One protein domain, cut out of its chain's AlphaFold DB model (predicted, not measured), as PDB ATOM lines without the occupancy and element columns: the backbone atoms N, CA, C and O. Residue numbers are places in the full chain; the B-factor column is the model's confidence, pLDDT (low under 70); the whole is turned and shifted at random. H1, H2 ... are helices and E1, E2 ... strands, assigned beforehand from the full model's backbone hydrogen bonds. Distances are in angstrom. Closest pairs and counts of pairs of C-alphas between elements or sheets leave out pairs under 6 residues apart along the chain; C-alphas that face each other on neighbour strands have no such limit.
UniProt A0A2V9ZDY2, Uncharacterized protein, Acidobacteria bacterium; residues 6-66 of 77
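What this domain is: This is residues 6 to 66 of the 77 residues of an uncharacterized protein of Acidobacteria bacterium (UniProt A0A2V9ZDY2). Three short helices, H1, H2 and H3, make an open U, and a long bare link, residues 34 to 47, joins it to a small hairpin, E1 and E2, followed by H4. The helices of the U touch no helix. The 61 printed residues hold H1, H2, H3, E1, E2 and H4 in that order, mostly helix, with an antiparallel sheet E1 - E2. The whole is extended, radius of gyration of the C-alphas 18.5 A, and flat, spanning 52 by 32 by 14 A.

Where its parts are: H1, residues 6 to 12, begins at C-alpha 6 (12.744, -47.280, 76.798) and is 9.9 A long. H2 is residues 17 to 22, 8.3 A; H3 is residues 26 to 33, 10.2 A. E1 is residues 48 to 50, 6.9 A; E2 is residues 57 to 59, 6.6 A. H4, residues 60 to 64, 6.2 A, ends at C-alpha 64 (-9.353, -68.775, 70.676).

How they stand to each other: H1 and H2 are apart. H2 and H3 are close but not clearly touching, closest C-alphas Val 20 and Phe 26, 7.0 A, about perpendicular at 80 degrees. The hairpin E1 and E2 is antiparallel at 154 degrees, with N 49 and O 58 at 2.9 A, within hydrogen-bond range. The closest C-alphas of E1 and H4 are Ser 48 and Leu 60, 6.7 A. In H1, H2, H3 and H4 every O i to N i+4 pair is within hydrogen-bond range.

The domain as a whole: The C-alphas farthest apart, Pro 18 and Arg 66, are 52.1 A apart. The printed part has no cut. The link H3 to E1 is long. No printed residue is under 70 in pLDDT.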
ATOM      1  N   GLU A   6      11.653 -47.713  75.925       79.62
ATOM      2  CA  GLU A   6      12.744 -47.280  76.798       79.62
ATOM      3  C   GLU A   6      13.971 -46.812  76.002       79.62
ATOM      4  O   GLU A   6      14.607 -45.814  76.350       79.62
ATOM      5  N   GLU A   7      14.311 -47.515  74.917       82.62
ATOM      6  CA  GLU A   7      15.428 -47.144  74.042       82.62
ATOM      7  C   GLU A   7      15.085 -45.885  73.239       82.62
ATOM      8  O   GLU A   7      15.909 -44.975  73.133       82.62
ATOM      9  N   PHE A   8      13.844 -45.782  72.758       81.50
ATOM     10  CA  PHE A   8      13.345 -44.580  72.096       81.50
ATOM     11  C   PHE A   8      13.380 -43.354  73.025       81.50
ATOM     12  O   PHE A   8      13.951 -42.320  72.670       81.50
ATOM     13  N   GLY A   9      12.828 -43.477  74.236       80.06
ATOM     14  CA  GLY A   9      12.787 -42.391  75.218       80.06
ATOM     15  C   GLY A   9      14.184 -41.897  75.602       80.06
ATOM     16  O   GLY A   9      14.412 -40.691  75.700       80.06
ATOM     17  N   ARG A  10      15.154 -42.813  75.720       85.25
ATOM     18  CA  ARG A  10      16.560 -42.479  76.002       85.25
ATOM     19  C   ARG A  10      17.195 -41.595  74.926       85.25
ATOM     20  O   ARG A  10      18.007 -40.734  75.259       85.25
ATOM     21  N   VAL A  11      16.864 -41.817  73.655       85.38
ATOM     22  CA  VAL A  11      17.353 -40.986  72.540       85.38
ATOM     23  C   VAL A  11      16.649 -39.634  72.542       85.38
ATOM     24  O   VAL A  11      17.312 -38.599  72.481       85.38
ATOM     25  N   MET A  12      15.322 -39.636  72.678       81.31
ATOM     26  CA  MET A  12      14.509 -38.417  72.684       81.31
ATOM     27  C   MET A  12      14.891 -37.442  73.798       81.31
ATOM     28  O   MET A  12      14.917 -36.241  73.561       81.31
ATOM     29  N   ALA A  13      15.271 -37.944  74.977       84.12
ATOM     30  CA  ALA A  13      15.726 -37.115  76.095       84.12
ATOM     31  C   ALA A  13      16.984 -36.278  75.786       84.12
ATOM     32  O   ALA A  13      17.260 -35.306  76.484       84.12
ATOM     33  N   LYS A  14      17.761 -36.651  74.759       86.88
ATOM     34  CA  LYS A  14      18.966 -35.924  74.326       86.88
ATOM     35  C   LYS A  14      18.711 -34.983  73.151       86.88
ATOM     36  O   LYS A  14      19.622 -34.265  72.747       86.88
ATOM     37  N   MET A  15      17.515 -35.011  72.567       80.88
ATOM     38  CA  MET A  15      17.191 -34.175  71.422       80.88
ATOM     39  C   MET A  15      16.763 -32.773  71.876       80.88
ATOM     40  O   MET A  15      16.026 -32.643  72.854       80.88
ATOM     41  N   PRO A  16      17.173 -31.704  71.171       80.38
ATOM     42  CA  PRO A  16      16.726 -30.358  71.494       80.38
ATOM     43  C   PRO A  16      15.222 -30.220  71.200       80.38
ATOM     44  O   PRO A  16      14.797 -30.214  70.044       80.38
ATOM     45  N   GLY A  17      14.421 -30.101  72.264       72.75
ATOM     46  CA  GLY A  17      12.952 -30.116  72.230       72.75
ATOM     47  C   GLY A  17      12.287 -29.218  71.174       72.75
ATOM     48  O   GLY A  17      11.397 -29.706  70.476       72.75
ATOM     49  N   PRO A  18      12.724 -27.957  70.966       73.12
ATOM     50  CA  PRO A  18      12.121 -27.087  69.959       73.12
ATOM     51  C   PRO A  18      12.197 -27.672  68.547       73.12
ATOM     52  O   PRO A  18      11.245 -27.571  67.791       73.12
ATOM     53  N   PHE A  19      13.292 -28.344  68.188       71.69
ATOM     54  CA  PHE A  19      13.468 -28.849  66.827       71.69
ATOM     55  C   PHE A  19      12.593 -30.071  66.546       71.69
ATOM     56  O   PHE A  19      12.042 -30.187  65.457       71.69
ATOM     57  N   VAL A  20      12.431 -30.971  67.516       71.31
ATOM     58  CA  VAL A  20      11.718 -32.236  67.282       71.31
ATOM     59  C   VAL A  20      10.202 -32.053  67.266       71.31
ATOM     60  O   VAL A  20       9.527 -32.689  66.462       71.31
ATOM     61  N   PHE A  21       9.675 -31.175  68.125       70.31
ATOM     62  CA  PHE A  21       8.230 -30.974  68.261       70.31
ATOM     63  C   PHE A  21       7.668 -29.840  67.387       70.31
ATOM     64  O   PHE A  21       6.477 -29.874  67.097       70.31
ATOM     65  N   LEU A  22       8.478 -28.860  66.944       72.12
ATOM     66  CA  LEU A  22       8.005 -27.790  66.039       72.12
ATOM     67  C   LEU A  22       8.243 -28.083  64.556       72.12
ATOM     68  O   LEU A  22       7.416 -27.701  63.734       72.12
ATOM     69  N   LEU A  23       9.370 -28.702  64.186       79.38
ATOM     70  CA  LEU A  23       9.727 -28.866  62.766       79.38
ATOM     71  C   LEU A  23       9.162 -30.137  62.140       79.38
ATOM     72  O   LEU A  23       9.097 -30.237  60.916       79.38
ATOM     73  N   PHE A  24       8.761 -31.105  62.959       77.06
ATOM     74  CA  PHE A  24       8.240 -32.377  62.486       77.06
ATOM     75  C   PHE A  24       6.830 -32.630  63.018       77.06
ATOM     76  O   PHE A  24       6.542 -32.282  64.165       77.06
ATOM     77  N   PRO A  25       5.961 -33.307  62.242       79.62
ATOM     78  CA  PRO A  25       4.645 -33.740  62.702       79.62
ATOM     79  C   PRO A  25       4.803 -34.948  63.637       79.62
ATOM     80  O   PRO A  25       4.481 -36.086  63.283       79.62
ATOM     81  N   PHE A  26       5.377 -34.707  64.817       78.81
ATOM     82  CA  PHE A  26       5.834 -35.749  65.730       78.81
ATOM     83  C   PHE A  26       4.703 -36.700  66.125       78.81
ATOM     84  O   PHE A  26       4.898 -37.908  66.064       78.81
ATOM     85  N   GLU A  27       3.514 -36.185  66.444       72.88
ATOM     86  CA  GLU A  27       2.345 -37.014  66.770       72.88
ATOM     87  C   GLU A  27       1.961 -37.961  65.626       72.88
ATOM     88  O   GLU A  27       1.797 -39.163  65.844       72.88
ATOM     89  N   THR A  28       1.890 -37.457  64.391       80.00
ATOM     90  CA  THR A  28       1.567 -38.272  63.211       80.00
ATOM     91  C   THR A  28       2.610 -39.361  62.993       80.00
ATOM     92  O   THR A  28       2.259 -40.535  62.839       80.00
ATOM     93  N   MET A  29       3.895 -38.998  63.033       81.31
ATOM     94  CA  MET A  29       4.993 -39.960  62.903       81.31
ATOM     95  C   MET A  29       4.986 -40.983  64.042       81.31
ATOM     96  O   MET A  29       5.244 -42.161  63.812       81.31
ATOM     97  N   TRP A  30       4.652 -40.560  65.259       76.69
ATOM     98  CA  TRP A  30       4.567 -41.409  66.443       76.69
ATOM     99  C   TRP A  30       3.441 -42.440  66.349       76.69
ATOM    100  O   TRP A  30       3.620 -43.592  66.755       76.69
ATOM    101  N   VAL A  31       2.284 -42.052  65.808       77.50
ATOM    102  CA  VAL A  31       1.178 -42.978  65.525       77.50
ATOM    103  C   VAL A  31       1.568 -43.940  64.405       77.50
ATOM    104  O   VAL A  31       1.456 -45.149  64.585       77.50
ATOM    105  N   HIS A  32       2.109 -43.434  63.292       81.50
ATOM    106  CA  HIS A  32       2.504 -44.267  62.150       81.50
ATOM    107  C   HIS A  32       3.592 -45.281  62.519       81.50
ATOM    108  O   HIS A  32       3.474 -46.463  62.212       81.50
ATOM    109  N   ALA A  33       4.623 -44.859  63.254       78.62
ATOM    110  CA  ALA A  33       5.709 -45.736  63.682       78.62
ATOM    111  C   ALA A  33       5.255 -46.843  64.650       78.62
ATOM    112  O   ALA A  33       5.968 -47.837  64.822       78.62
ATOM    113  N   ARG A  34       4.106 -46.673  65.314       76.56
ATOM    114  CA  ARG A  34       3.512 -47.642  66.250       76.56
ATOM    115  C   ARG A  34       2.324 -48.393  65.668       76.56
ATOM    116  O   ARG A  34       1.754 -49.220  66.374       76.56
ATOM    117  N   THR A  35       1.968 -48.129  64.415       81.12
ATOM    118  CA  THR A  35       0.893 -48.869  63.772       81.12
ATOM    119  C   THR A  35       1.267 -50.350  63.710       81.12
ATOM    120  O   THR A  35       2.417 -50.709  63.439       81.12
ATOM    121  N   GLY A  36       0.308 -51.210  64.039       82.62
ATOM    122  CA  GLY A  36       0.438 -52.640  63.793       82.62
ATOM    123  C   GLY A  36       0.296 -52.936  62.301       82.62
ATOM    124  O   GLY A  36      -0.242 -52.123  61.554       82.62
ATOM    125  N   ASN A  37       0.732 -54.122  61.885       87.38
ATOM    126  CA  ASN A  37       0.626 -54.588  60.497       87.38
ATOM    127  C   ASN A  37      -0.472 -55.656  60.321       87.38
ATOM    128  O   ASN A  37      -0.370 -56.487  59.426       87.38
ATOM    129  N   LEU A  38      -1.468 -55.688  61.215       88.38
ATOM    130  CA  LEU A  38      -2.550 -56.676  61.186       88.38
ATOM    131  C   LEU A  38      -3.700 -56.197  60.302       88.38
ATOM    132  O   LEU A  38      -4.177 -55.073  60.462       88.38
ATOM    133  N   ASN A  39      -4.174 -57.078  59.428       92.81
ATOM    134  CA  ASN A  39      -5.305 -56.860  58.536       92.81
ATOM    135  C   ASN A  39      -6.492 -57.748  58.932       92.81
ATOM    136  O   ASN A  39      -6.366 -58.718  59.682       92.81
ATOM    137  N   LEU A  40      -7.677 -57.428  58.408       94.50
ATOM    138  CA  LEU A  40      -8.854 -58.276  58.577       94.50
ATOM    139  C   LEU A  40      -8.622 -59.643  57.921       94.50
ATOM    140  O   LEU A  40      -8.253 -59.718  56.753       94.50
ATOM    141  N   GLY A  41      -8.880 -60.711  58.675       94.31
ATOM    142  CA  GLY A  41      -8.661 -62.091  58.233       94.31
ATOM    143  C   GLY A  41      -7.269 -62.642  58.544       94.31
ATOM    144  O   GLY A  41      -7.096 -63.859  58.477       94.31
ATOM    145  N   ASP A  42      -6.310 -61.801  58.949       94.38
ATOM    146  CA  ASP A  42      -5.009 -62.288  59.405       94.38
ATOM    147  C   ASP A  42      -5.174 -63.138  60.677       94.38
ATOM    148  O   ASP A  42      -5.968 -62.797  61.565       94.38
ATOM    149  N   PRO A  43      -4.415 -64.241  60.818       90.94
ATOM    150  CA  PRO A  43      -4.388 -64.983  62.065       90.94
ATOM    151  C   PRO A  43      -3.833 -64.092  63.181       90.94
ATOM    152  O   PRO A  43      -2.759 -63.501  63.054       90.94
ATOM    153  N   ALA A  44      -4.557 -64.016  64.300       92.31
ATOM    154  CA  ALA A  44      -4.105 -63.259  65.461       92.31
ATOM    155  C   ALA A  44      -2.747 -63.807  65.957       92.31
ATOM    156  O   ALA A  44      -2.649 -65.016  66.201       92.31
ATOM    157  N   PRO A  45      -1.712 -62.959  66.134       93.06
ATOM    158  CA  PRO A  45      -0.424 -63.392  66.660       93.06
ATOM    159  C   PRO A  45      -0.583 -64.004  68.045       93.06
ATOM    160  O   PRO A  45      -1.232 -63.433  68.922       93.06
ATOM    161  N   ASP A  46       0.030 -65.162  68.247       95.50
ATOM    162  CA  ASP A  46      -0.023 -65.831  69.533       95.50
ATOM    163  C   ASP A  46       0.886 -65.140  70.555       95.50
ATOM    164  O   ASP A  46       1.985 -64.683  70.240       95.50
ATOM    165  N   PHE A  47       0.425 -65.087  71.799       95.00
ATOM    166  CA  PHE A  47       1.173 -64.526  72.914       95.00
ATOM    167  C   PHE A  47       0.819 -65.247  74.212       95.00
ATOM    168  O   PHE A  47      -0.260 -65.829  74.347       95.00
ATOM    169  N   SER A  48       1.734 -65.173  75.177       97.31
ATOM    170  CA  SER A  48       1.545 -65.659  76.541       97.31
ATOM    171  C   SER A  48       1.764 -64.506  77.508       97.31
ATOM    172  O   SER A  48       2.835 -63.897  77.513       97.31
ATOM    173  N   LEU A  49       0.746 -64.186  78.305       96.38
ATOM    174  CA  LEU A  49       0.788 -63.102  79.287       96.38
ATOM    175  C   LEU A  49       0.592 -63.664  80.688       96.38
ATOM    176  O   LEU A  49      -0.222 -64.561  80.897       96.38
ATOM    177  N   MET A  50       1.315 -63.115  81.660       97.50
ATOM    178  CA  MET A  50       1.066 -63.408  83.068       97.50
ATOM    179  C   MET A  50      -0.254 -62.759  83.497       97.50
ATOM    180  O   MET A  50      -0.538 -61.616  83.135       97.50
ATOM    181  N   LYS A  51      -1.058 -63.475  84.284       95.94
ATOM    182  CA  LYS A  51      -2.250 -62.901  84.915       95.94
ATOM    183  C   LYS A  51      -1.856 -61.828  85.929       95.94
ATOM    184  O   LYS A  51      -0.796 -61.905  86.544       95.94
ATOM    185  N   VAL A  52      -2.749 -60.866  86.153       93.38
ATOM    186  CA  VAL A  52      -2.536 -59.762  87.107       93.38
ATOM    187  C   VAL A  52      -2.253 -60.275  88.525       93.38
ATOM    188  O   VAL A  52      -1.390 -59.742  89.214       93.38
ATOM    189  N   ASP A  53      -2.926 -61.349  88.939       96.44
ATOM    190  CA  ASP A  53      -2.744 -62.002  90.241       96.44
ATOM    191  C   ASP A  53      -1.482 -62.885  90.331       96.44
ATOM    192  O   ASP A  53      -1.234 -63.499  91.366       96.44
ATOM    193  N   LYS A  54      -0.684 -62.965  89.256       96.69
ATOM    194  CA  LYS A  54       0.517 -63.807  89.126       96.69
ATOM    195  C   LYS A  54       0.271 -65.308  89.319       96.69
ATOM    196  O   LYS A  54       1.231 -66.068  89.421       96.69
ATOM    197  N   SER A  55      -0.984 -65.759  89.312       97.62
ATOM    198  CA  SER A  55      -1.341 -67.174  89.501       97.62
ATOM    199  C   SER A  55      -0.907 -68.070  88.337       97.62
ATOM    200  O   SER A  55      -0.918 -69.293  88.448       97.62
ATOM    201  N   GLY A  56      -0.521 -67.475  87.208       97.06
ATOM    202  CA  GLY A  56       0.003 -68.193  86.060       97.06
ATOM    203  C   GLY A  56      -0.018 -67.358  84.791       97.06
ATOM    204  O   GLY A  56      -0.122 -66.131  84.827       97.06
ATOM    205  N   TYR A  57       0.057 -68.058  83.663       97.62
ATOM    206  CA  TYR A  57       0.046 -67.474  82.329       97.62
ATOM    207  C   TYR A  57      -1.237 -67.836  81.581       97.62
ATOM    208  O   TYR A  57      -1.844 -68.881  81.818       97.62
ATOM    209  N   VAL A  58      -1.644 -66.960  80.671       96.19
ATOM    210  CA  VAL A  58      -2.737 -67.170  79.721       96.19
ATOM    211  C   VAL A  58      -2.161 -67.027  78.324       96.19
ATOM    212  O   VAL A  58      -1.539 -66.012  78.007       96.19
ATOM    213  N   ARG A  59      -2.385 -68.042  77.491       97.25
ATOM    214  CA  ARG A  59      -1.977 -68.058  76.090       97.25
ATOM    215  C   ARG A  59      -3.187 -67.839  75.189       97.25
ATOM    216  O   ARG A  59      -4.213 -68.493  75.380       97.25
ATOM    217  N   LEU A  60      -3.071 -66.956  74.198       96.56
ATOM    218  CA  LEU A  60      -4.187 -66.633  73.301       96.56
ATOM    219  C   LEU A  60      -4.719 -67.874  72.571       96.56
ATOM    220  O   LEU A  60      -5.932 -68.086  72.525       96.56
ATOM    221  N   THR A  61      -3.816 -68.707  72.047       95.88
ATOM    222  CA  THR A  61      -4.179 -69.921  71.297       95.88
ATOM    223  C   THR A  61      -5.032 -70.904  72.105       95.88
ATOM    224  O   THR A  61      -5.854 -71.628  71.545       95.88
ATOM    225  N   ASP A  62      -4.879 -70.936  73.428       95.44
ATOM    226  CA  ASP A  62      -5.666 -71.837  74.278       95.44
ATOM    227  C   ASP A  62      -7.111 -71.341  74.453       95.44
ATOM    228  O   ASP A  62      -8.020 -72.142  74.690       95.44
ATOM    229  N   LEU A  63      -7.330 -70.028  74.310       95.06
ATOM    230  CA  LEU A  63      -8.640 -69.386  74.398       95.06
ATOM    231  C   LEU A  63      -9.373 -69.412  73.053       95.06
ATOM    232  O   LEU A  63     -10.517 -69.866  72.986       95.06
ATOM    233  N   ASN A  64      -8.712 -68.964  71.981       94.00
ATOM    234  CA  ASN A  64      -9.353 -68.775  70.676       94.00
ATOM    235  C   ASN A  64      -9.685 -70.091  69.947       94.00
ATOM    236  O   ASN A  64     -10.547 -70.102  69.073       94.00
ATOM    237  N   LYS A  65      -9.069 -71.215  70.342       94.12
ATOM    238  CA  LYS A  65      -9.445 -72.564  69.884       94.12
ATOM    239  C   LYS A  65     -10.788 -73.040  70.431       94.12
ATOM    240  O   LYS A  65     -11.383 -73.946  69.858       94.12
ATOM    241  N   ARG A  66     -11.233 -72.497  71.568       94.56
ATOM    242  CA  ARG A  66     -12.455 -72.944  72.255       94.56
ATOM    243  C   ARG A  66     -13.665 -72.107  71.866       94.56
ATOM    244  O   ARG A  66     -14.760 -72.644  71.757       94.56
TER     245      ARG A  66